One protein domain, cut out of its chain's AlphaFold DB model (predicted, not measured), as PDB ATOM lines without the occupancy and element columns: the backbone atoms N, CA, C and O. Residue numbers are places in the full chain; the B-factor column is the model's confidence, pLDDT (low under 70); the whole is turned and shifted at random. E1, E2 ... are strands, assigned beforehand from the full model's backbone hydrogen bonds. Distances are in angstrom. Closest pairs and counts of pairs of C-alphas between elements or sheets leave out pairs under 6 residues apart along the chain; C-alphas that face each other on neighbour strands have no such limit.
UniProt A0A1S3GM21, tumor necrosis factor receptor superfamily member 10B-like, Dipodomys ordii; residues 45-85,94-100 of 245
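Overview. This is residues 45 to 85 and 94 to 100 of the 245 residues of the protein "tumor necrosis factor receptor superfamily member 10B-like" of Dipodomys ordii (UniProt A0A1S3GM21). Little regular structure is here: a rod of loops with a small two-strand hairpin, E1 and E2, toward the end that holds Met 45. After the hairpin, residues 62 to 85 run out, fold back past E1 and run out again to Lys 85 at the other end. The 48 printed residues hold no named helix and two strands, E1 then E2, antiparallel; the class is all strand, with 8 residues in named elements. The whole is compact, radius of gyration of the C-alphas 10.2 A, spanning 36 by 14 by 12 A.

Arrangement. Go from Met 45 to E1, residues 52 to 55; a tight link leads to E2, residues 58 to 61. This hairpin is antiparallel at 141 degrees, with N 53 and O 60 2.9 A apart, within hydrogen-bond range. Further on, residues 67 to 68 pair antiparallel with residues 79 to 80.

Along the chain. Find C-alpha 52 at (27.804, -22.721, -9.042); E1 runs 9.6 A from there. E2 runs 9.9 A to C-alpha 61 at (31.013, -21.770, -6.475).

Size, cuts and confidence. The C-alphas farthest apart, of Met 45 and Lys 85, are 37.1 A apart. Residues 86 to 93 are cut out, with 14.5 A between C-alphas 85 and 94. Residue 45 alone has pLDDT under 70.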
ATOM      1  N   MET A  45      17.163 -26.993  -2.776       62.34
ATOM      2  CA  MET A  45      17.874 -26.338  -3.870       62.34
ATOM      3  C   MET A  45      18.186 -27.397  -4.941       62.34
ATOM      4  O   MET A  45      19.238 -28.028  -4.904       62.34
ATOM      5  N   GLU A  46      17.217 -27.666  -5.819       79.81
ATOM      6  CA  GLU A  46      17.304 -28.712  -6.855       79.81
ATOM      7  C   GLU A  46      18.183 -28.284  -8.042       79.81
ATOM      8  O   GLU A  46      18.832 -29.122  -8.667       79.81
ATOM      9  N   GLU A  47      18.283 -26.978  -8.297       91.81
ATOM     10  CA  GLU A  47      19.214 -26.368  -9.250       91.81
ATOM     11  C   GLU A  47      20.032 -25.260  -8.578       91.81
ATOM     12  O   GLU A  47      19.516 -24.475  -7.782       91.81
ATOM     13  N   CYS A  48      21.301 -25.157  -8.963       94.94
ATOM     14  CA  CYS A  48      22.187 -24.044  -8.653       94.94
ATOM     15  C   CYS A  48      22.305 -23.077  -9.842       94.94
ATOM     16  O   CYS A  48      22.258 -23.522 -10.992       94.94
ATOM     17  N   PRO A  49      22.482 -21.764  -9.598       96.38
ATOM     18  CA  PRO A  49      22.641 -20.768 -10.657       96.38
ATOM     19  C   PRO A  49      23.979 -20.921 -11.416       96.38
ATOM     20  O   PRO A  49      24.885 -21.611 -10.937       96.38
ATOM     21  N   PRO A  50      24.146 -20.247 -12.573       97.69
ATOM     22  CA  PRO A  50      25.427 -20.165 -13.274       97.69
ATOM     23  C   PRO A  50      26.555 -19.695 -12.347       97.69
ATOM     24  O   PRO A  50      26.360 -18.797 -11.527       97.69
ATOM     25  N   GLY A  51      27.745 -20.275 -12.488       96.94
ATOM     26  CA  GLY A  51      28.872 -20.030 -11.584       96.94
ATOM     27  C   GLY A  51      28.883 -20.892 -10.326       96.94
ATOM     28  O   GLY A  51      29.798 -20.746  -9.515       96.94
ATOM     29  N   PHE A  52      27.910 -21.793 -10.166       97.12
ATOM     30  CA  PHE A  52      27.804 -22.721  -9.042       97.12
ATOM     31  C   PHE A  52      27.472 -24.150  -9.503       97.12
ATOM     32  O   PHE A  52      26.968 -24.366 -10.610       97.12
ATOM     33  N   TYR A  53      27.735 -25.114  -8.623       95.69
ATOM     34  CA  TYR A  53      27.385 -26.533  -8.738       95.69
ATOM     35  C   TYR A  53      26.720 -27.033  -7.447       95.69
ATOM     36  O   TYR A  53      26.846 -26.405  -6.392       95.69
ATOM     37  N   LEU A  54      26.005 -28.156  -7.519       94.88
ATOM     38  CA  LEU A  54      25.202 -28.698  -6.426       94.88
ATOM     39  C   LEU A  54      25.971 -29.759  -5.627       94.88
ATOM     40  O   LEU A  54      26.211 -30.869  -6.097       94.88
ATOM     41  N   SER A  55      26.272 -29.454  -4.365       93.12
ATOM     42  CA  SER A  55      26.808 -30.416  -3.401       93.12
ATOM     43  C   SER A  55      25.737 -30.765  -2.363       93.12
ATOM     44  O   SER A  55      25.470 -30.018  -1.417       93.12
ATOM     45  N   GLY A  56      25.054 -31.893  -2.578       87.06
ATOM     46  CA  GLY A  56      23.966 -32.389  -1.726       87.06
ATOM     47  C   GLY A  56      22.699 -31.525  -1.781       87.06
ATOM     48  O   GLY A  56      21.740 -31.879  -2.455       87.06
ATOM     49  N   LYS A  57      22.687 -30.412  -1.036       85.19
ATOM     50  CA  LYS A  57      21.620 -29.384  -1.029       85.19
ATOM     51  C   LYS A  57      22.171 -27.951  -0.931       85.19
ATOM     52  O   LYS A  57      21.437 -27.030  -0.582       85.19
ATOM     53  N   VAL A  58      23.468 -27.765  -1.182       91.75
ATOM     54  CA  VAL A  58      24.173 -26.479  -1.091       91.75
ATOM     55  C   VAL A  58      24.829 -26.178  -2.433       91.75
ATOM     56  O   VAL A  58      25.459 -27.054  -3.023       91.75
ATOM     57  N   CYS A  59      24.708 -24.935  -2.896       95.62
ATOM     58  CA  CYS A  59      25.426 -24.467  -4.075       95.62
ATOM     59  C   CYS A  59      26.832 -24.011  -3.699       95.62
ATOM     60  O   CYS A  59      26.994 -23.094  -2.892       95.62
ATOM     61  N   LEU A  60      27.841 -24.635  -4.299       96.12
ATOM     62  CA  LEU A  60      29.248 -24.271  -4.157       96.12
ATOM     63  C   LEU A  60      29.719 -23.582  -5.440       96.12
ATOM     64  O   LEU A  60      29.288 -23.945  -6.531       96.12
ATOM     65  N   SER A  61      30.555 -22.554  -5.322       97.44
ATOM     66  CA  SER A  61      31.013 -21.770  -6.475       97.44
ATOM     67  C   SER A  61      32.042 -22.527  -7.314       97.44
ATOM     68  O   SER A  61      32.937 -23.167  -6.759       97.44
ATOM     69  N   CYS A  62      31.976 -22.362  -8.635       97.81
ATOM     70  CA  CYS A  62      33.071 -22.702  -9.539       97.81
ATOM     71  C   CYS A  62      34.326 -21.863  -9.229       97.81
ATOM     72  O   CYS A  62      34.245 -20.778  -8.641       97.81
ATOM     73  N   LYS A  63      35.491 -22.335  -9.667       97.88
ATOM     74  CA  LYS A  63      36.788 -21.686  -9.489       97.88
ATOM     75  C   LYS A  63      37.224 -21.019 -10.795       97.88
ATOM     76  O   LYS A  63      37.578 -21.682 -11.768       97.88
ATOM     77  N   ALA A  64      37.202 -19.685 -10.802       96.06
ATOM     78  CA  ALA A  64      37.518 -18.872 -11.976       96.06
ATOM     79  C   ALA A  64      38.871 -19.262 -12.604       96.06
ATOM     80  O   ALA A  64      39.892 -19.288 -11.919       96.06
ATOM     81  N   GLY A  65      38.864 -19.545 -13.909       93.88
ATOM     82  CA  GLY A  65      40.039 -19.991 -14.665       93.88
ATOM     83  C   GLY A  65      40.263 -21.509 -14.697       93.88
ATOM     84  O   GLY A  65      41.005 -21.970 -15.560       93.88
ATOM     85  N   GLU A  66      39.606 -22.285 -13.829       97.44
ATOM     86  CA  GLU A  66      39.724 -23.753 -13.779       97.44
ATOM     87  C   GLU A  66      38.421 -24.468 -14.165       97.44
ATOM     88  O   GLU A  66      38.466 -25.421 -14.949       97.44
ATOM     89  N   ASP A  67      37.259 -23.997 -13.696       97.94
ATOM     90  CA  ASP A  67      35.951 -24.546 -14.071       97.94
ATOM     91  C   ASP A  67      34.798 -23.513 -14.094       97.94
ATOM     92  O   ASP A  67      34.918 -22.380 -13.616       97.94
ATOM     93  N   TYR A  68      33.682 -23.894 -14.734       98.06
ATOM     94  CA  TYR A  68      32.524 -23.032 -14.996       98.06
ATOM     95  C   TYR A  68      31.177 -23.786 -15.060       98.06
ATOM     96  O   TYR A  68      31.121 -24.988 -15.336       98.06
ATOM     97  N   THR A  69      30.068 -23.058 -14.897       97.81
ATOM     98  CA  THR A  69      28.705 -23.482 -15.276       97.81
ATOM     99  C   THR A  69      27.940 -22.307 -15.900       97.81
ATOM    100  O   THR A  69      27.785 -21.257 -15.285       97.81
ATOM    101  N   SER A  70      27.466 -22.457 -17.142       97.44
ATOM    102  CA  SER A  70      26.865 -21.354 -17.924       97.44
ATOM    103  C   SER A  70      25.353 -21.179 -17.760       97.44
ATOM    104  O   SER A  70      24.797 -20.172 -18.195       97.44
ATOM    105  N   HIS A  71      24.677 -22.150 -17.148       96.69
ATOM    106  CA  HIS A  71      23.225 -22.191 -16.975       96.69
ATOM    107  C   HIS A  71      22.885 -22.710 -15.573       96.69
ATOM    108  O   HIS A  71      23.759 -23.239 -14.875       96.69
ATOM    109  N   ASN A  72      21.612 -22.597 -15.184       96.94
ATOM    110  CA  ASN A  72      21.095 -23.349 -14.045       96.94
ATOM    111  C   ASN A  72      21.434 -24.838 -14.198       96.94
ATOM    112  O   ASN A  72      21.350 -25.384 -15.302       96.94
ATOM    113  N   ASN A  73      21.867 -25.482 -13.115       94.62
ATOM    114  CA  ASN A  73      22.343 -26.858 -13.176       94.62
ATOM    115  C   ASN A  73      22.320 -27.576 -11.817       94.62
ATOM    116  O   ASN A  73      22.453 -26.952 -10.768       94.62
ATOM    117  N   SER A  74      22.253 -28.904 -11.859       95.06
ATOM    118  CA  SER A  74      22.323 -29.793 -10.687       95.06
ATOM    119  C   SER A  74      23.604 -30.642 -10.697       95.06
ATOM    120  O   SER A  74      23.584 -31.795 -10.272       95.06
ATOM    121  N   LEU A  75      24.702 -30.128 -11.270       95.12
ATOM    122  CA  LEU A  75      25.935 -30.904 -11.455       95.12
ATOM    123  C   LEU A  75      26.651 -31.146 -10.120       95.12
ATOM    124  O   LEU A  75      26.679 -30.269  -9.262       95.12
ATOM    125  N   ASP A  76      27.302 -32.303  -9.991       95.31
ATOM    126  CA  ASP A  76      28.132 -32.684  -8.837       95.31
ATOM    127  C   ASP A  76      29.410 -31.840  -8.698       95.31
ATOM    128  O   ASP A  76      30.007 -31.778  -7.624       95.31
ATOM    129  N   ARG A  77      29.828 -31.204  -9.800       96.06
ATOM    130  CA  ARG A  77      30.984 -30.311  -9.930       96.06
ATOM    131  C   ARG A  77      30.832 -29.402 -11.151       96.06
ATOM    132  O   ARG A  77      30.085 -29.718 -12.079       96.06
ATOM    133  N   CYS A  78      31.570 -28.297 -11.189       97.69
ATOM    134  CA  CYS A  78      31.623 -27.440 -12.374       97.69
ATOM    135  C   CYS A  78      32.353 -28.117 -13.552       97.69
ATOM    136  O   CYS A  78      33.072 -29.107 -13.398       97.69
ATOM    137  N   ARG A  79      32.148 -27.596 -14.767       97.88
ATOM    138  CA  ARG A  79      32.781 -28.105 -15.992       97.88
ATOM    139  C   ARG A  79      34.163 -27.486 -16.144       97.88
ATOM    140  O   ARG A  79      34.267 -26.267 -16.167       97.88
ATOM    141  N   SER A  80      35.205 -28.299 -16.297       97.75
ATOM    142  CA  SER A  80      36.566 -27.796 -16.514       97.75
ATOM    143  C   SER A  80      36.649 -26.881 -17.741       97.75
ATOM    144  O   SER A  80      36.040 -27.160 -18.779       97.75
ATOM    145  N   CYS A  81      37.406 -25.792 -17.620       97.25
ATOM    146  CA  CYS A  81      37.633 -24.837 -18.697       97.25
ATOM    147  C   CYS A  81      38.359 -25.481 -19.890       97.25
ATOM    148  O   CYS A  81      39.285 -26.278 -19.728       97.25
ATOM    149  N   LEU A  82      37.978 -25.090 -21.107       94.69
ATOM    150  CA  LEU A  82      38.697 -25.446 -22.327       94.69
ATOM    151  C   LEU A  82      40.081 -24.779 -22.330       94.69
ATOM    152  O   LEU A  82      40.200 -23.571 -22.130       94.69
ATOM    153  N   VAL A  83      41.128 -25.554 -22.607       93.38
ATOM    154  CA  VAL A  83      42.480 -25.033 -22.840       93.38
ATOM    155  C   VAL A  83      42.694 -24.911 -24.347       93.38
ATOM    156  O   VAL A  83      42.539 -25.893 -25.073       93.38
ATOM    157  N   CYS A  84      43.030 -23.710 -24.824       91.19
ATOM    158  CA  CYS A  84      43.286 -23.485 -26.246       91.19
ATOM    159  C   CYS A  84      44.577 -24.185 -26.687       91.19
ATOM    160  O   CYS A  84      45.575 -24.190 -25.964       91.19
ATOM    161  N   LYS A  85      44.553 -24.769 -27.886       89.00
ATOM    162  CA  LYS A  85      45.688 -25.497 -28.462       89.00
ATOM    163  C   LYS A  85      46.752 -24.542 -29.030       89.00
ATOM    164  O   LYS A  85      46.520 -23.346 -29.186       89.00
ATOM    165  N   CYS A  94      38.356 -18.034 -19.479       97.38
ATOM    166  CA  CYS A  94      37.327 -18.723 -18.709       97.38
ATOM    167  C   CYS A  94      36.929 -17.902 -17.472       97.38
ATOM    168  O   CYS A  94      37.783 -17.343 -16.782       97.38
ATOM    169  N   THR A  95      35.640 -17.883 -17.155       97.56
ATOM    170  CA  THR A  95      35.085 -17.339 -15.909       97.56
ATOM    171  C   THR A  95      34.202 -18.404 -15.266       97.56
ATOM    172  O   THR A  95      33.883 -19.401 -15.904       97.56
ATOM    173  N   THR A  96      33.739 -18.202 -14.032       97.75
ATOM    174  CA  THR A  96      32.823 -19.160 -13.390       97.75
ATOM    175  C   THR A  96      31.526 -19.377 -14.184       97.75
ATOM    176  O   THR A  96      30.935 -20.448 -14.090       97.75
ATOM    177  N   THR A  97      31.093 -18.415 -15.005       97.62
ATOM    178  CA  THR A  97      29.860 -18.503 -15.810       97.62
ATOM    179  C   THR A  97      30.101 -18.754 -17.303       97.62
ATOM    180  O   THR A  97      29.144 -18.976 -18.043       97.62
ATOM    181  N   SER A  98      31.351 -18.748 -17.780       97.00
ATOM    182  CA  SER A  98      31.667 -18.855 -19.210       97.00
ATOM    183  C   SER A  98      32.923 -19.677 -19.474       97.00
ATOM    184  O   SER A  98      33.977 -19.411 -18.902       97.00
ATOM    185  N   ASN A  99      32.846 -20.609 -20.423       97.50
ATOM    186  CA  ASN A  99      34.025 -21.325 -20.901       97.50
ATOM    187  C   ASN A  99      35.058 -20.367 -21.529       97.50
ATOM    188  O   ASN A  99      34.709 -19.279 -21.992       97.50
ATOM    189  N   THR A 100      36.308 -20.814 -21.638       95.69
ATOM    190  CA  THR A 100      37.274 -20.217 -22.566       95.69
ATOM    191  C   THR A 100      36.720 -20.263 -23.991       95.69
ATOM    192  O   THR A 100      36.243 -21.313 -24.430       95.69
TER     193      THR A 100